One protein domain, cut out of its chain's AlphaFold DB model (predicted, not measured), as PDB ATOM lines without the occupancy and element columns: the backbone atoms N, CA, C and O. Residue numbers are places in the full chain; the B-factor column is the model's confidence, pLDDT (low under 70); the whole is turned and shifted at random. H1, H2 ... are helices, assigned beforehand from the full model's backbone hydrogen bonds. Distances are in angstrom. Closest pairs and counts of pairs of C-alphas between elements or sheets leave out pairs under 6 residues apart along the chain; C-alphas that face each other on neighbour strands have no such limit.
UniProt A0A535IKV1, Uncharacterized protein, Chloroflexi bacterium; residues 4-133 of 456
ATOM      1  N   TRP A   4     -47.834  33.911  61.907       74.69
ATOM      2  CA  TRP A   4     -48.368  32.577  61.643       74.69
ATOM      3  C   TRP A   4     -48.890  32.362  60.214       74.69
ATOM      4  O   TRP A   4     -48.941  31.223  59.763       74.69
ATOM      5  N   LEU A   5     -49.257  33.422  59.483       83.12
ATOM      6  CA  LEU A   5     -49.834  33.307  58.132       83.12
ATOM      7  C   LEU A   5     -48.862  32.705  57.088       83.12
ATOM      8  O   LEU A   5     -49.256  31.748  56.425       83.12
ATOM      9  N   PRO A   6     -47.607  33.185  56.954       85.31
ATOM     10  CA  PRO A   6     -46.620  32.587  56.045       85.31
ATOM     11  C   PRO A   6     -46.352  31.105  56.320       85.31
ATOM     12  O   PRO A   6     -46.111  30.334  55.396       85.31
ATOM     13  N   ALA A   7     -46.404  30.692  57.585       82.06
ATOM     14  CA  ALA A   7     -46.142  29.309  57.953       82.06
ATOM     15  C   ALA A   7     -47.328  28.387  57.751       82.06
ATOM     16  O   ALA A   7     -47.132  27.284  57.260       82.06
ATOM     17  N   LEU A   8     -48.547  28.826  58.075       86.69
ATOM     18  CA  LEU A   8     -49.731  28.043  57.728       86.69
ATOM     19  C   LEU A   8     -49.802  27.799  56.221       86.69
ATOM     20  O   LEU A   8     -50.166  26.704  55.812       86.69
ATOM     21  N   PHE A   9     -49.395  28.780  55.409       91.31
ATOM     22  CA  PHE A   9     -49.292  28.613  53.963       91.31
ATOM     23  C   PHE A   9     -48.304  27.500  53.572       91.31
ATOM     24  O   PHE A   9     -48.688  26.586  52.846       91.31
ATOM     25  N   LEU A  10     -47.067  27.525  54.086       90.56
ATOM     26  CA  LEU A  10     -46.072  26.488  53.775       90.56
ATOM     27  C   LEU A  10     -46.457  25.108  54.320       90.56
ATOM     28  O   LEU A  10     -46.265  24.115  53.628       90.56
ATOM     29  N   VAL A  11     -47.022  25.032  55.529       91.19
ATOM     30  CA  VAL A  11     -47.484  23.766  56.123       91.19
ATOM     31  C   VAL A  11     -48.639  23.185  55.313       91.19
ATOM     32  O   VAL A  11     -48.619  21.998  55.016       91.19
ATOM     33  N   ALA A  12     -49.620  24.002  54.919       89.88
ATOM     34  CA  ALA A  12     -50.739  23.545  54.099       89.88
ATOM     35  C   ALA A  12     -50.270  23.057  52.722       89.88
ATOM     36  O   ALA A  12     -50.728  22.017  52.254       89.88
ATOM     37  N   LEU A  13     -49.329  23.770  52.096       89.69
ATOM     38  CA  LEU A  13     -48.762  23.370  50.812       89.69
ATOM     39  C   LEU A  13     -47.957  22.069  50.923       89.69
ATOM     40  O   LEU A  13     -48.160  21.162  50.120       89.69
ATOM     41  N   ALA A  14     -47.085  21.955  51.927       88.88
ATOM     42  CA  ALA A  14     -46.295  20.751  52.158       88.88
ATOM     43  C   ALA A  14     -47.183  19.549  52.516       88.88
ATOM     44  O   ALA A  14     -46.971  18.462  51.992       88.88
ATOM     45  N   ALA A  15     -48.219  19.740  53.340       86.50
ATOM     46  CA  ALA A  15     -49.189  18.694  53.662       86.50
ATOM     47  C   ALA A  15     -50.005  18.270  52.431       86.50
ATOM     48  O   ALA A  15     -50.207  17.080  52.211       86.50
ATOM     49  N   GLY A  16     -50.429  19.226  51.596       83.69
ATOM     50  CA  GLY A  16     -51.081  18.933  50.320       83.69
ATOM     51  C   GLY A  16     -50.179  18.113  49.398       83.69
ATOM     52  O   GLY A  16     -50.606  17.085  48.878       83.69
ATOM     53  N   LEU A  17     -48.910  18.505  49.252       81.44
ATOM     54  CA  LEU A  17     -47.933  17.729  48.487       81.44
ATOM     55  C   LEU A  17     -47.711  16.341  49.092       81.44
ATOM     56  O   LEU A  17     -47.779  15.372  48.356       81.44
ATOM     57  N   ALA A  18     -47.561  16.195  50.407       80.06
ATOM     58  CA  ALA A  18     -47.387  14.883  51.037       80.06
ATOM     59  C   ALA A  18     -48.565  13.919  50.795       80.06
ATOM     60  O   ALA A  18     -48.376  12.705  50.788       80.06
ATOM     61  N   VAL A  19     -49.775  14.441  50.578       77.00
ATOM     62  CA  VAL A  19     -50.952  13.628  50.240       77.00
ATOM     63  C   VAL A  19     -50.994  13.304  48.744       77.00
ATOM     64  O   VAL A  19     -51.180  12.148  48.369       77.00
ATOM     65  N   PHE A  20     -50.817  14.302  47.877       70.62
ATOM     66  CA  PHE A  20     -51.063  14.145  46.437       70.62
ATOM     67  C   PHE A  20     -49.821  13.771  45.619       70.62
ATOM     68  O   PHE A  20     -49.935  13.072  44.611       70.62
ATOM     69  N   ALA A  21     -48.642  14.218  46.041       69.81
ATOM     70  CA  ALA A  21     -47.354  14.025  45.378       69.81
ATOM     71  C   ALA A  21     -46.191  14.059  46.401       69.81
ATOM     72  O   ALA A  21     -45.399  15.008  46.387       69.81
ATOM     73  N   PRO A  22     -46.117  13.071  47.320       75.75
ATOM     74  CA  PRO A  22     -45.085  13.019  48.354       75.75
ATOM     75  C   PRO A  22     -43.691  12.835  47.760       75.75
ATOM     76  O   PRO A  22     -43.532  12.512  46.577       75.75
ATOM     77  N   LEU A  23     -42.692  12.954  48.635       81.25
ATOM     78  CA  LEU A  23     -41.322  12.552  48.359       81.25
ATOM     79  C   LEU A  23     -41.294  11.197  47.644       81.25
ATOM     80  O   LEU A  23     -41.892  10.219  48.102       81.25
ATOM     81  N   THR A  24     -40.600  11.154  46.513       71.12
ATOM     82  CA  THR A  24     -40.421   9.929  45.745       71.12
ATOM     83  C   THR A  24     -38.973   9.465  45.886       71.12
ATOM     84  O   THR A  24     -38.041  10.212  45.615       71.12
ATOM     85  N   VAL A  25     -38.762   8.234  46.341       72.50
ATOM     86  CA  VAL A  25     -37.428   7.626  46.469       72.50
ATOM     87  C   VAL A  25     -37.486   6.281  45.769       72.50
ATOM     88  O   VAL A  25     -38.416   5.513  46.013       72.50
ATOM     89  N   ASP A  26     -36.551   6.037  44.851       63.41
ATOM     90  CA  ASP A  26     -36.543   4.848  43.985       63.41
ATOM     91  C   ASP A  26     -37.871   4.665  43.229       63.41
ATOM     92  O   ASP A  26     -38.457   3.588  43.185       63.41
ATOM     93  N   LEU A  27     -38.398   5.786  42.715       61.91
ATOM     94  CA  LEU A  27     -39.710   5.909  42.066       61.91
ATOM     95  C   LEU A  27     -40.914   5.485  42.929       61.91
ATOM     96  O   LEU A  27     -42.044   5.516  42.456       61.91
ATOM     97  N   GLN A  28     -40.728   5.186  44.214       63.84
ATOM     98  CA  GLN A  28     -41.818   4.897  45.142       63.84
ATOM     99  C   GLN A  28     -42.192   6.140  45.947       63.84
ATOM    100  O   GLN A  28     -41.331   6.849  46.465       63.84
ATOM    101  N   ARG A  29     -43.496   6.389  46.087       69.88
ATOM    102  CA  ARG A  29     -44.023   7.435  46.972       69.88
ATOM    103  C   ARG A  29     -43.810   7.037  48.429       69.88
ATOM    104  O   ARG A  29     -44.250   5.964  48.833       69.88
ATOM    105  N   ARG A  30     -43.180   7.920  49.202       79.12
ATOM    106  CA  ARG A  30     -42.799   7.698  50.602       79.12
ATOM    107  C   ARG A  30     -43.459   8.722  51.537       79.12
ATOM    108  O   ARG A  30     -42.756   9.544  52.132       79.12
ATOM    109  N   PRO A  31     -44.801   8.733  51.678       80.56
ATOM    110  CA  PRO A  31     -45.475   9.660  52.592       80.56
ATOM    111  C   PRO A  31     -45.010   9.493  54.048       80.56
ATOM    112  O   PRO A  31     -45.010  10.458  54.809       80.56
ATOM    113  N   GLU A  32     -44.555   8.298  54.428       84.12
ATOM    114  CA  GLU A  32     -43.956   8.006  55.728       84.12
ATOM    115  C   GLU A  32     -42.668   8.794  56.003       84.12
ATOM    116  O   GLU A  32     -42.332   9.004  57.166       84.12
ATOM    117  N   LEU A  33     -41.968   9.264  54.963       85.19
ATOM    118  CA  LEU A  33     -40.789  10.122  55.099       85.19
ATOM    119  C   LEU A  33     -41.184  11.605  55.150       85.19
ATOM    120  O   LEU A  33     -40.678  12.349  55.991       85.19
ATOM    121  N   SER A  34     -42.141  12.018  54.313       85.25
ATOM    122  CA  SER A  34     -42.640  13.398  54.246       85.25
ATOM    123  C   SER A  34     -43.380  13.840  55.515       85.25
ATOM    124  O   SER A  34     -43.146  14.930  56.040       85.25
ATOM    125  N   LEU A  35     -44.294  13.015  56.040       87.75
ATOM    126  CA  LEU A  35     -45.205  13.421  57.119       87.75
ATOM    127  C   LEU A  35     -44.487  13.758  58.444       87.75
ATOM    128  O   LEU A  35     -44.776  14.819  59.010       87.75
ATOM    129  N   PRO A  36     -43.532  12.946  58.947       90.00
ATOM    130  CA  PRO A  36     -42.766  13.299  60.143       90.00
ATOM    131  C   PRO A  36     -41.912  14.553  59.944       90.00
ATOM    132  O   PRO A  36     -41.788  15.369  60.859       90.00
ATOM    133  N   TRP A  37     -41.361  14.741  58.741       88.62
ATOM    134  CA  TRP A  37     -40.541  15.902  58.401       88.62
ATOM    135  C   TRP A  37     -41.349  17.207  58.420       88.62
ATOM    136  O   TRP A  37     -40.930  18.211  59.010       88.62
ATOM    137  N   ILE A  38     -42.569  17.176  57.878       91.44
ATOM    138  CA  ILE A  38     -43.522  18.293  57.939       91.44
ATOM    139  C   ILE A  38     -43.930  18.577  59.389       91.44
ATOM    140  O   ILE A  38     -43.945  19.738  59.803       91.44
ATOM    141  N   ALA A  39     -44.215  17.537  60.179       91.50
ATOM    142  CA  ALA A  39     -44.598  17.682  61.583       91.50
ATOM    143  C   ALA A  39     -43.488  18.342  62.421       91.50
ATOM    144  O   ALA A  39     -43.756  19.287  63.171       91.50
ATOM    145  N   ALA A  40     -42.234  17.909  62.249       92.62
ATOM    146  CA  ALA A  40     -41.077  18.511  62.911       92.62
ATOM    147  C   ALA A  40     -40.897  19.988  62.517       92.62
ATOM    148  O   ALA A  40     -40.669  20.851  63.370       92.62
ATOM    149  N   SER A  41     -41.075  20.302  61.234       92.06
ATOM    150  CA  SER A  41     -40.946  21.665  60.710       92.06
ATOM    151  C   SER A  41     -42.044  22.599  61.233       92.06
ATOM    152  O   SER A  41     -41.765  23.725  61.658       92.06
ATOM    153  N   ALA A  42     -43.290  22.116  61.283       89.94
ATOM    154  CA  ALA A  42     -44.420  22.836  61.865       89.94
ATOM    155  C   ALA A  42     -44.221  23.088  63.371       89.94
ATOM    156  O   ALA A  42     -44.502  24.187  63.855       89.94
ATOM    157  N   PHE A  43     -43.673  22.110  64.102       92.44
ATOM    158  CA  PHE A  43     -43.340  22.259  65.519       92.44
ATOM    159  C   PHE A  43     -42.280  23.341  65.752       92.44
ATOM    160  O   PHE A  43     -42.487  24.227  66.584       92.44
ATOM    161  N   LEU A  44     -41.174  23.325  64.998       90.44
ATOM    162  CA  LEU A  44     -40.121  24.345  65.095       90.44
ATOM    163  C   LEU A  44     -40.670  25.749  64.838       90.44
ATOM    164  O   LEU A  44     -40.345  26.696  65.562       90.44
ATOM    165  N   PHE A  45     -41.563  25.872  63.857       84.62
ATOM    166  CA  PHE A  45     -42.218  27.135  63.564       84.62
ATOM    167  C   PHE A  45     -43.135  27.603  64.708       84.62
ATOM    168  O   PHE A  45     -43.077  28.767  65.127       84.62
ATOM    169  N   ALA A  46     -43.968  26.705  65.242       85.81
ATOM    170  CA  ALA A  46     -44.872  26.994  66.353       85.81
ATOM    171  C   ALA A  46     -44.100  27.373  67.627       85.81
ATOM    172  O   ALA A  46     -44.424  28.373  68.271       85.81
ATOM    173  N   ALA A  47     -43.027  26.646  67.946       87.69
ATOM    174  CA  ALA A  47     -42.130  26.948  69.055       87.69
ATOM    175  C   ALA A  47     -41.446  28.310  68.859       87.69
ATOM    176  O   ALA A  47     -41.481  29.163  69.748       87.69
ATOM    177  N   GLY A  48     -40.896  28.577  67.672       86.38
ATOM    178  CA  GLY A  48     -40.306  29.872  67.340       86.38
ATOM    179  C   GLY A  48     -41.299  31.030  67.460       86.38
ATOM    180  O   GLY A  48     -40.936  32.116  67.913       86.38
ATOM    181  N   SER A  49     -42.568  30.811  67.110       83.44
ATOM    182  CA  SER A  49     -43.653  31.786  67.287       83.44
ATOM    183  C   SER A  49     -44.012  31.997  68.759       83.44
ATOM    184  O   SER A  49     -44.143  33.138  69.199       83.44
ATOM    185  N   ARG A  50     -44.117  30.911  69.533       86.62
ATOM    186  CA  ARG A  50     -44.469  30.918  70.961       86.62
ATOM    187  C   ARG A  50     -43.408  31.576  71.842       86.62
ATOM    188  O   ARG A  50     -43.764  32.186  72.850       86.62
ATOM    189  N   PHE A  51     -42.136  31.419  71.475       89.19
ATOM    190  CA  PHE A  51     -40.974  31.916  72.215       89.19
ATOM    191  C   PHE A  51     -40.315  33.142  71.570       89.19
ATOM    192  O   PHE A  51     -39.246  33.554  72.013       89.19
ATOM    193  N   HIS A  52     -40.916  33.716  70.521       84.00
ATOM    194  CA  HIS A  52     -40.388  34.875  69.788       84.00
ATOM    195  C   HIS A  52     -38.947  34.700  69.266       84.00
ATOM    196  O   HIS A  52     -38.186  35.659  69.161       84.00
ATOM    197  N   ARG A  53     -38.561  33.469  68.908       88.19
ATOM    198  CA  ARG A  53     -37.235  33.150  68.365       88.19
ATOM    199  C   ARG A  53     -37.284  33.082  66.845       88.19
ATOM    200  O   ARG A  53     -37.745  32.092  66.280       88.19
ATOM    201  N   PHE A  54     -36.761  34.118  66.192       82.88
ATOM    202  CA  PHE A  54     -36.709  34.198  64.730       82.88
ATOM    203  C   PHE A  54     -35.916  33.042  64.100       82.88
ATOM    204  O   PHE A  54     -36.346  32.488  63.095       82.88
ATOM    205  N   SER A  55     -34.814  32.616  64.720       87.38
ATOM    206  CA  SER A  55     -33.990  31.505  64.224       87.38
ATOM    207  C   SER A  55     -34.766  30.190  64.095       87.38
ATOM    208  O   SER A  55     -34.619  29.493  63.095       87.38
ATOM    209  N   LEU A  56     -35.647  29.877  65.051       87.19
ATOM    210  CA  LEU A  56     -36.502  28.684  64.997       87.19
ATOM    211  C   LEU A  56     -37.571  28.785  63.899       87.19
ATOM    212  O   LEU A  56     -37.859  27.800  63.224       87.19
ATOM    213  N   GLN A  57     -38.127  29.980  63.684       83.62
ATOM    214  CA  GLN A  57     -39.097  30.228  62.610       83.62
ATOM    215  C   GLN A  57     -38.446  30.114  61.226       83.62
ATOM    216  O   GLN A  57     -39.029  29.527  60.314       83.62
ATOM    217  N   ALA A  58     -37.235  30.655  61.076       85.56
ATOM    218  CA  ALA A  58     -36.452  30.567  59.851       85.56
ATOM    219  C   ALA A  58     -36.068  29.114  59.545       85.56
ATOM    220  O   ALA A  58     -36.276  28.660  58.423       85.56
ATOM    221  N   LEU A  59     -35.605  28.363  60.551       90.88
ATOM    222  CA  LEU A  59     -35.274  26.948  60.403       90.88
ATOM    223  C   LEU A  59     -36.494  26.114  59.985       90.88
ATOM    224  O   LEU A  59     -36.423  25.405  58.989       90.88
ATOM    225  N   GLY A  60     -37.630  26.244  60.680       90.00
ATOM    226  CA  GLY A  60     -38.858  25.526  60.310       90.00
ATOM    227  C   GLY A  60     -39.346  25.864  58.895       90.00
ATOM    228  O   GLY A  60     -39.792  24.985  58.165       90.00
ATOM    229  N   SER A  61     -39.198  27.124  58.471       88.56
ATOM    230  CA  SER A  61     -39.562  27.553  57.113       88.56
ATOM    231  C   SER A  61     -38.623  26.971  56.052       88.56
ATOM    232  O   SER A  61     -39.094  26.541  55.004       88.56
ATOM    233  N   LEU A  62     -37.314  26.926  56.320       90.25
ATOM    234  CA  LEU A  62     -36.325  26.321  55.420       90.25
ATOM    235  C   LEU A  62     -36.564  24.821  55.227       90.25
ATOM    236  O   LEU A  62     -36.444  24.334  54.109       90.25
ATOM    237  N   LEU A  63     -36.948  24.107  56.286       91.88
ATOM    238  CA  LEU A  63     -37.246  22.674  56.213       91.88
ATOM    239  C   LEU A  63     -38.538  22.380  55.431       91.88
ATOM    240  O   LEU A  63     -38.590  21.426  54.658       91.88
ATOM    241  N   LEU A  64     -39.566  23.229  55.557       91.75
ATOM    242  CA  LEU A  64     -40.762  23.130  54.706       91.75
ATOM    243  C   LEU A  64     -40.428  23.418  53.240       91.75
ATOM    244  O   LEU A  64     -40.914  22.728  52.348       91.75
ATOM    245  N   TRP A  65     -39.570  24.409  52.983       91.94
ATOM    246  CA  TRP A  65     -39.075  24.697  51.640       91.94
ATOM    247  C   TRP A  65     -38.292  23.533  51.042       91.94
ATOM    248  O   TRP A  65     -38.515  23.200  49.878       91.94
ATOM    249  N   SER A  66     -37.414  22.899  51.824       89.94
ATOM    250  CA  SER A  66     -36.690  21.721  51.357       89.94
ATOM    251  C   SER A  66     -37.655  20.583  51.053       89.94
ATOM    252  O   SER A  66     -37.515  19.956  50.017       89.94
ATOM    253  N   GLU A  67     -38.680  20.361  51.877       90.31
ATOM    254  CA  GLU A  67     -39.673  19.311  51.616       90.31
ATOM    255  C   GLU A  67     -40.425  19.525  50.300       90.31
ATOM    256  O   GLU A  67     -40.525  18.614  49.479       90.31
ATOM    257  N   ILE A  68     -40.920  20.747  50.075       89.62
ATOM    258  CA  ILE A  68     -41.631  21.125  48.848       89.62
ATOM    259  C   ILE A  68     -40.711  20.954  47.631       89.62
ATOM    260  O   ILE A  68     -41.110  20.363  46.625       89.62
ATOM    261  N   ALA A  69     -39.475  21.451  47.722       86.88
ATOM    262  CA  ALA A  69     -38.507  21.375  46.636       86.88
ATOM    263  C   ALA A  69     -38.106  19.928  46.330       86.88
ATOM    264  O   ALA A  69     -38.114  19.530  45.166       86.88
ATOM    265  N   VAL A  70     -37.804  19.127  47.357       86.75
ATOM    266  CA  VAL A  70     -37.386  17.735  47.179       86.75
ATOM    267  C   VAL A  70     -38.552  16.900  46.646       86.75
ATOM    268  O   VAL A  70     -38.367  16.173  45.671       86.75
ATOM    269  N   SER A  71     -39.772  17.073  47.166       82.56
ATOM    270  CA  SER A  71     -40.967  16.392  46.645       82.56
ATOM    271  C   SER A  71     -41.190  16.680  45.159       82.56
ATOM    272  O   SER A  71     -41.343  15.754  44.372       82.56
ATOM    273  N   LEU A  72     -41.118  17.947  44.732       80.56
ATOM    274  CA  LEU A  72     -41.260  18.312  43.315       80.56
ATOM    275  C   LEU A  72     -40.092  17.812  42.452       80.56
ATOM    276  O   LEU A  72     -40.300  17.409  41.310       80.56
ATOM    277  N   SER A  73     -38.866  17.835  42.980       76.75
ATOM    278  CA  SER A  73     -37.671  17.386  42.254       76.75
ATOM    279  C   SER A  73     -37.645  15.878  42.021       76.75
ATOM    280  O   SER A  73     -37.144  15.425  40.995       76.75
ATOM    281  N   THR A  74     -38.209  15.115  42.957       75.25
ATOM    282  CA  THR A  74     -38.173  13.652  42.951       75.25
ATOM    283  C   THR A  74     -39.341  13.020  42.202       75.25
ATOM    284  O   THR A  74     -39.316  11.821  41.936       75.25
ATOM    285  N   GLN A  75     -40.348  13.809  41.814       72.62
ATOM    286  CA  GLN A  75     -41.457  13.330  40.992       72.62
ATOM    287  C   GLN A  75     -40.953  12.623  39.734       72.62
ATOM    288  O   GLN A  75     -40.123  13.172  39.001       72.62
ATOM    289  N   VAL A  76     -41.530  11.452  39.466       63.22
ATOM    290  CA  VAL A  76     -41.197  10.620  38.307       63.22
ATOM    291  C   VAL A  76     -41.340  11.414  37.018       63.22
ATOM    292  O   VAL A  76     -42.284  12.180  36.826       63.22
ATOM    293  N   VAL A  77     -40.352  11.232  36.154       61.72
ATOM    294  CA  VAL A  77     -40.252  11.879  34.857       61.72
ATOM    295  C   VAL A  77     -40.270  10.777  33.806       61.72
ATOM    296  O   VAL A  77     -39.502   9.821  33.952       61.72
ATOM    297  N   PRO A  78     -41.118  10.867  32.766       57.50
ATOM    298  CA  PRO A  78     -41.109   9.861  31.726       57.50
ATOM    299  C   PRO A  78     -39.749   9.797  31.023       57.50
ATOM    300  O   PRO A  78     -39.117  10.823  30.751       57.50
ATOM    301  N   PHE A  79     -39.298   8.588  30.719       48.09
ATOM    302  CA  PHE A  79     -38.027   8.325  30.059       48.09
ATOM    303  C   PHE A  79     -37.940   9.055  28.711       48.09
ATOM    304  O   PHE A  79     -38.875   9.024  27.905       48.09
ATOM    305  N   GLY A  80     -36.816   9.729  28.463       49.00
ATOM    306  CA  GLY A  80     -36.582  10.487  27.230       49.00
ATOM    307  C   GLY A  80     -37.347  11.812  27.124       49.00
ATOM    308  O   GLY A  80     -37.392  12.393  26.044       49.00
ATOM    309  N   THR A  81     -37.965  12.316  28.199       54.19
ATOM    310  CA  THR A  81     -38.514  13.684  28.182       54.19
ATOM    311  C   THR A  81     -37.389  14.721  28.290       54.19
ATOM    312  O   THR A  81     -36.511  14.589  29.150       54.19
ATOM    313  N   PRO A  82     -37.379  15.771  27.441       60.09
ATOM    314  CA  PRO A  82     -36.389  16.834  27.543       60.09
ATOM    315  C   PRO A  82     -36.393  17.481  28.931       60.09
ATOM    316  O   PRO A  82     -37.443  17.756  29.512       60.09
ATOM    317  N   PHE A  83     -35.209  17.803  29.450       63.12
ATOM    318  CA  PHE A  83     -35.078  18.411  30.778       63.12
ATOM    319  C   PHE A  83     -35.936  19.682  30.925       63.12
ATOM    320  O   PHE A  83     -36.626  19.863  31.929       63.12
ATOM    321  N   GLY A  84     -35.948  20.538  29.897       65.50
ATOM    322  CA  GLY A  84     -36.670  21.812  29.907       65.50
ATOM    323  C   GLY A  84     -38.188  21.676  30.040       65.50
ATOM    324  O   GLY A  84     -38.791  22.442  30.786       65.50
ATOM    325  N   SER A  85     -38.809  20.686  29.393       61.88
ATOM    326  CA  SER A  85     -40.270  20.508  29.435       61.88
ATOM    327  C   SER A  85     -40.767  20.038  30.802       61.88
ATOM    328  O   SER A  85     -41.893  20.341  31.188       61.88
ATOM    329  N   THR A  86     -39.911  19.363  31.569       65.50
ATOM    330  CA  THR A  86     -40.230  18.894  32.922       65.50
ATOM    331  C   THR A  86     -39.888  19.933  33.987       65.50
ATOM    332  O   THR A  86     -40.664  20.176  34.913       65.50
ATOM    333  N   TRP A  87     -38.719  20.564  33.879       74.69
ATOM    334  CA  TRP A  87     -38.204  21.428  34.938       74.69
ATOM    335  C   TRP A  87     -38.670  22.874  34.839       74.69
ATOM    336  O   TRP A  87     -38.867  23.494  35.884       74.69
ATOM    337  N   ALA A  88     -38.929  23.404  33.640       77.06
ATOM    338  CA  ALA A  88     -39.491  24.747  33.491       77.06
ATOM    339  C   ALA A  88     -40.810  24.938  34.273       77.06
ATOM    340  O   ALA A  88     -40.874  25.881  35.068       77.06
ATOM    341  N   PRO A  89     -41.828  24.053  34.171       74.94
ATOM    342  CA  PRO A  89     -43.055  24.215  34.951       74.94
ATOM    343  C   PRO A  89     -42.828  24.038  36.458       74.94
ATOM    344  O   PRO A  89     -43.398  24.788  37.252       74.94
ATOM    345  N   ARG A  90     -41.962  23.102  36.876       82.38
ATOM    346  CA  ARG A  90     -41.631  22.881  38.298       82.38
ATOM    347  C   ARG A  90     -40.981  24.117  38.925       82.38
ATOM    348  O   ARG A  90     -41.406  24.567  39.988       82.38
ATOM    349  N   VAL A  91     -39.985  24.693  38.252       84.69
ATOM    350  CA  VAL A  91     -39.285  25.910  38.696       84.69
ATOM    351  C   VAL A  91     -40.236  27.099  38.734       84.69
ATOM    352  O   VAL A  91     -40.209  27.894  39.676       84.69
ATOM    353  N   LEU A  92     -41.113  27.212  37.742       84.12
ATOM    354  CA  LEU A  92     -42.076  28.294  37.674       84.12
ATOM    355  C   LEU A  92     -43.091  28.233  38.833       84.12
ATOM    356  O   LEU A  92     -43.341  29.251  39.481       84.12
ATOM    357  N   LEU A  93     -43.608  27.043  39.163       80.44
ATOM    358  CA  LEU A  93     -44.488  26.839  40.319       80.44
ATOM    359  C   LEU A  93     -43.775  27.146  41.642       80.44
ATOM    360  O   LEU A  93     -44.316  27.876  42.472       80.44
ATOM    361  N   LEU A  94     -42.541  26.662  41.818       86.81
ATOM    362  CA  LEU A  94     -41.715  26.977  42.992       86.81
ATOM    363  C   LEU A  94     -41.505  28.487  43.154       86.81
ATOM    364  O   LEU A  94     -41.587  29.015  44.262       86.81
ATOM    365  N   THR A  95     -41.296  29.194  42.043       87.88
ATOM    366  CA  THR A  95     -41.124  30.651  42.034       87.88
ATOM    367  C   THR A  95     -42.406  31.368  42.462       87.88
ATOM    368  O   THR A  95     -42.351  32.279  43.288       87.88
ATOM    369  N   LEU A  96     -43.577  30.936  41.978       86.25
ATOM    370  CA  LEU A  96     -44.866  31.499  42.402       86.25
ATOM    371  C   LEU A  96     -45.126  31.287  43.896       86.25
ATOM    372  O   LEU A  96     -45.532  32.223  44.588       86.25
ATOM    373  N   VAL A  97     -44.843  30.087  44.411       88.75
ATOM    374  CA  VAL A  97     -44.936  29.789  45.848       88.75
ATOM    375  C   VAL A  97     -43.993  30.693  46.643       88.75
ATOM    376  O   VAL A  97     -44.388  31.222  47.685       88.75
ATOM    377  N   LEU A  98     -42.774  30.924  46.144       90.19
ATOM    378  CA  LEU A  98     -41.765  31.743  46.820       90.19
ATOM    379  C   LEU A  98     -42.224  33.191  46.928       90.19
ATOM    380  O   LEU A  98     -42.149  33.792  48.001       90.19
ATOM    381  N   VAL A  99     -42.754  33.731  45.834       89.31
ATOM    382  CA  VAL A  99     -43.276  35.094  45.789       89.31
ATOM    383  C   VAL A  99     -44.512  35.242  46.681       89.31
ATOM    384  O   VAL A  99     -44.593  36.204  47.446       89.31
ATOM    385  N   ALA A 100     -45.443  34.282  46.661       88.56
ATOM    386  CA  ALA A 100     -46.623  34.290  47.528       88.56
ATOM    387  C   ALA A 100     -46.239  34.262  49.017       88.56
ATOM    388  O   ALA A 100     -46.711  35.087  49.805       88.56
ATOM    389  N   TRP A 101     -45.322  33.368  49.397       90.75
ATOM    390  CA  TRP A 101     -44.787  33.296  50.753       90.75
ATOM    391  C   TRP A 101     -44.087  34.601  51.164       90.75
ATOM    392  O   TRP A 101     -44.369  35.148  52.233       90.75
ATOM    393  N   ALA A 102     -43.240  35.161  50.295       88.44
ATOM    394  CA  ALA A 102     -42.541  36.417  50.549       88.44
ATOM    395  C   ALA A 102     -43.506  37.602  50.719       88.44
ATOM    396  O   ALA A 102     -43.277  38.464  51.565       88.44
ATOM    397  N   LEU A 103     -44.619  37.645  49.982       87.50
ATOM    398  CA  LEU A 103     -45.656  38.667  50.156       87.50
ATOM    399  C   LEU A 103     -46.369  38.550  51.513       87.50
ATOM    400  O   LEU A 103     -46.642  39.573  52.152       87.50
ATOM    401  N   LEU A 104     -46.619  37.326  51.996       87.12
ATOM    402  CA  LEU A 104     -47.211  37.084  53.319       87.12
ATOM    403  C   LEU A 104     -46.308  37.568  54.465       87.12
ATOM    404  O   LEU A 104     -46.821  37.954  55.519       87.12
ATOM    405  N   MET A 105     -44.989  37.637  54.248       84.25
ATOM    406  CA  MET A 105     -44.026  38.211  55.202       84.25
ATOM    407  C   MET A 105     -44.145  39.741  55.351       84.25
ATOM    408  O   MET A 105     -43.473  40.326  56.198       84.25
ATOM    409  N   ARG A 106     -45.033  40.395  54.583       85.38
ATOM    410  CA  ARG A 106     -45.282  41.852  54.579       85.38
ATOM    411  C   ARG A 106     -44.001  42.687  54.394       85.38
ATOM    412  O   ARG A 106     -43.679  43.511  55.252       85.38
ATOM    413  N   PRO A 107     -43.286  42.509  53.272       84.88
ATOM    414  CA  PRO A 107     -42.045  43.219  52.994       84.88
ATOM    415  C   PRO A 107     -42.272  44.725  52.808       84.88
ATOM    416  O   PRO A 107     -43.401  45.192  52.610       84.88
ATOM    417  N   ALA A 108     -41.177  45.491  52.836       91.31
ATOM    418  CA  ALA A 108     -41.191  46.928  52.578       91.31
ATOM    419  C   ALA A 108     -41.886  47.265  51.246       91.31
ATOM    420  O   ALA A 108     -41.880  46.473  50.305       91.31
ATOM    421  N   ALA A 109     -42.480  48.459  51.146       87.88
ATOM    422  CA  ALA A 109     -43.352  48.816  50.024       87.88
ATOM    423  C   ALA A 109     -42.677  48.705  48.642       87.88
ATOM    424  O   ALA A 109     -43.335  48.299  47.685       87.88
ATOM    425  N   TRP A 110     -41.383  49.020  48.540       90.50
ATOM    426  CA  TRP A 110     -40.610  48.878  47.301       90.50
ATOM    427  C   TRP A 110     -40.440  47.403  46.908       90.50
ATOM    428  O   TRP A 110     -40.732  47.029  45.774       90.50
ATOM    429  N   LEU A 111     -40.078  46.549  47.869       88.50
ATOM    430  CA  LEU A 111     -39.899  45.115  47.663       88.50
ATOM    431  C   LEU A 111     -41.235  44.437  47.352       88.50
ATOM    432  O   LEU A 111     -41.303  43.581  46.483       88.50
ATOM    433  N   ARG A 112     -42.328  44.877  47.986       88.94
ATOM    434  CA  ARG A 112     -43.683  44.411  47.673       88.94
ATOM    435  C   ARG A 112     -44.075  44.722  46.228       88.94
ATOM    436  O   ARG A 112     -44.630  43.853  45.570       88.94
ATOM    437  N   ARG A 113     -43.792  45.932  45.727       88.88
ATOM    438  CA  ARG A 113     -44.049  46.292  44.318       88.88
ATOM    439  C   ARG A 113     -43.224  45.424  43.366       88.88
ATOM    440  O   ARG A 113     -43.779  44.922  42.397       88.88
ATOM    441  N   GLY A 114     -41.948  45.195  43.687       90.06
ATOM    442  CA  GLY A 114     -41.082  44.282  42.933       90.06
ATOM    443  C   GLY A 114     -41.614  42.846  42.913       90.06
ATOM    444  O   GLY A 114     -41.775  42.270  41.847       90.06
ATOM    445  N   LEU A 115     -41.983  42.298  44.075       89.19
ATOM    446  CA  LEU A 115     -42.550  40.952  44.198       89.19
ATOM    447  C   LEU A 115     -43.872  40.800  43.441       89.19
ATOM    448  O   LEU A 115     -44.077  39.778  42.805       89.19
ATOM    449  N   VAL A 116     -44.756  41.804  43.468       88.88
ATOM    450  CA  VAL A 116     -46.001  41.777  42.681       88.88
ATOM    451  C   VAL A 116     -45.707  41.806  41.179       88.88
ATOM    452  O   VAL A 116     -46.331  41.056  40.433       88.88
ATOM    453  N   ALA A 117     -44.741  42.614  40.733       88.88
ATOM    454  CA  ALA A 117     -44.322  42.634  39.333       88.88
ATOM    455  C   ALA A 117     -43.741  41.277  38.897       88.88
ATOM    456  O   ALA A 117     -44.129  40.755  37.855       88.88
ATOM    457  N   CYS A 118     -42.890  40.664  39.730       89.19
ATOM    458  CA  CYS A 118     -42.394  39.307  39.508       89.19
ATOM    459  C   CYS A 118     -43.535  38.285  39.487       89.19
ATOM    460  O   CYS A 118     -43.588  37.483  38.567       89.19
ATOM    461  N   ALA A 119     -44.480  38.336  40.435       87.44
ATOM    462  CA  ALA A 119     -45.623  37.420  40.482       87.44
ATOM    463  C   ALA A 119     -46.440  37.468  39.191       87.44
ATOM    464  O   ALA A 119     -46.762  36.425  38.635       87.44
ATOM    465  N   LEU A 120     -46.760  38.674  38.715       87.19
ATOM    466  CA  LEU A 120     -47.537  38.880  37.495       87.19
ATOM    467  C   LEU A 120     -46.777  38.392  36.262       87.19
ATOM    468  O   LEU A 120     -47.358  37.693  35.440       87.19
ATOM    469  N   ALA A 121     -45.483  38.703  36.154       87.12
ATOM    470  CA  ALA A 121     -44.651  38.239  35.047       87.12
ATOM    471  C   ALA A 121     -44.496  36.710  35.049       87.12
ATOM    472  O   ALA A 121     -44.668  36.075  34.013       87.12
ATOM    473  N   THR A 122     -44.232  36.105  36.210       86.19
ATOM    474  CA  THR A 122     -44.128  34.649  36.363       86.19
ATOM    475  C   THR A 122     -45.471  33.972  36.120       86.19
ATOM    476  O   THR A 122     -45.492  32.949  35.455       86.19
ATOM    477  N   ALA A 123     -46.590  34.525  36.593       82.75
ATOM    478  CA  ALA A 123     -47.925  33.980  36.345       82.75
ATOM    479  C   ALA A 123     -48.326  34.099  34.869       82.75
ATOM    480  O   ALA A 123     -48.925  33.177  34.327       82.75
ATOM    481  N   LEU A 124     -47.954  35.191  34.196       86.69
ATOM    482  CA  LEU A 124     -48.151  35.338  32.757       86.69
ATOM    483  C   LEU A 124     -47.286  34.342  31.982       86.69
ATOM    484  O   LEU A 124     -47.798  33.671  31.096       86.69
ATOM    485  N   ALA A 125     -46.011  34.187  32.342       81.88
ATOM    486  CA  ALA A 125     -45.146  33.164  31.763       81.88
ATOM    487  C   ALA A 125     -45.688  31.753  32.034       81.88
ATOM    488  O   ALA A 125     -45.652  30.916  31.143       81.88
ATOM    489  N   ALA A 126     -46.253  31.510  33.222       75.62
ATOM    490  CA  ALA A 126     -46.919  30.262  33.588       75.62
ATOM    491  C   ALA A 126     -48.088  29.984  32.666       75.62
ATOM    492  O   ALA A 126     -48.250  28.872  32.196       75.62
ATOM    493  N   PHE A 127     -48.905  31.009  32.447       77.44
ATOM    494  CA  PHE A 127     -50.114  30.938  31.658       77.44
ATOM    495  C   PHE A 127     -49.792  30.740  30.179       77.44
ATOM    496  O   PHE A 127     -50.340  29.839  29.561       77.44
ATOM    497  N   VAL A 128     -48.847  31.509  29.634       79.56
ATOM    498  CA  VAL A 128     -48.350  31.332  28.263       79.56
ATOM    499  C   VAL A 128     -47.731  29.950  28.101       79.56
ATOM    500  O   VAL A 128     -48.061  29.264  27.147       79.56
ATOM    501  N   PHE A 129     -46.901  29.504  29.045       70.69
ATOM    502  CA  PHE A 129     -46.346  28.153  29.030       70.69
ATOM    503  C   PHE A 129     -47.454  27.102  29.119       70.69
ATOM    504  O   PHE A 129     -47.454  26.167  28.345       70.69
ATOM    505  N   TRP A 130     -48.449  27.260  29.987       67.56
ATOM    506  CA  TRP A 130     -49.563  26.317  30.114       67.56
ATOM    507  C   TRP A 130     -50.448  26.261  28.862       67.56
ATOM    508  O   TRP A 130     -51.016  25.214  28.566       67.56
ATOM    509  N   LEU A 131     -50.549  27.364  28.116       67.69
ATOM    510  CA  LEU A 131     -51.221  27.421  26.818       67.69
ATOM    511  C   LEU A 131     -50.358  26.897  25.661       67.69
ATOM    512  O   LEU A 131     -50.913  26.435  24.672       67.69
ATOM    513  N   ALA A 132     -49.031  27.012  25.764       61.72
ATOM    514  CA  ALA A 132     -48.072  26.646  24.721       61.72
ATOM    515  C   ALA A 132     -47.439  25.264  24.924       61.72
ATOM    516  O   ALA A 132     -46.795  24.756  24.012       61.72
ATOM    517  N   VAL A 133     -47.568  24.667  26.112       51.84
ATOM    518  CA  VAL A 133     -47.233  23.264  26.340       51.84
ATOM    519  C   VAL A 133     -48.264  22.468  25.554       51.84
ATOM    520  O   VAL A 133     -49.450  22.558  25.894       51.84
TER     521      VAL A 133
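Overview. This is residues 4 to 133 of the 456 residues of an uncharacterized protein of Chloroflexi bacterium (UniProt A0A535IKV1). Five helices run up and down in a flat slab: H1, H2 and H3 pack as a triangle, and the hairpin of H4 and H5 continues the slab, with H5 packed on H4 alone. H4 meets the triangle only through parts of H1 and H3, and residues 79 to 84 stick out at the turn into H4. The printed part has 130 residues, with five named helices in the order H1 to H5 and no named strand; the class is all helix. It is compact, with a radius of gyration of the C-alphas of 16.1 A, and spans 50 by 40 by 18 A.

Along the chain. H1, residues 4 to 20, is 24.0 A long and begins at C-alpha 4, (-48.368, 32.577, 61.643). H2 holds residues 31 to 50, 28.1 A, and H3 residues 54 to 74, 30.0 A. H4 holds residues 83 to 104, 31.7 A. H5, residues 109 to 132, 34.0 A, ends at C-alpha 132, (-48.072, 26.646, 24.721).

Arrangement. H1 to H4 form an up and down bundle, each helix running against the one before. H1 and H2 touch, closest at the C-alphas of Ala 18 and Pro 31, 5.8 A. H2 and H3 touch at Ser 41 and Gly 60, C-alphas 4.4 A apart, at a shallow tilt of 20 degrees. H1 touches H4 with residues 5 to 10 alone; the closest C-alphas, of Pro 6 and Leu 104, are 5.3 A apart. H3 and H4 only just touch, with 3 pairs of C-alphas within 8 A, the closest those of Leu 72 and Arg 90, 6.8 A. H4 and H5, a hairpin, touch at Val 99 and Leu 115, C-alphas 6.1 A apart; H1 and H5 are apart. Every O i to N i+4 pair is within hydrogen-bond range in H1, H3 and H5, against 14 of 16 in H2 and 16 of 18 in H4.

Size, cuts and confidence. The C-alphas farthest apart, of Phe 51 and Gly 80, are 50.0 A apart. The printed part has no cut and no long link. Model confidence is under 70 at residues 21, 26 to 29, 76 to 86 and 130 to 133.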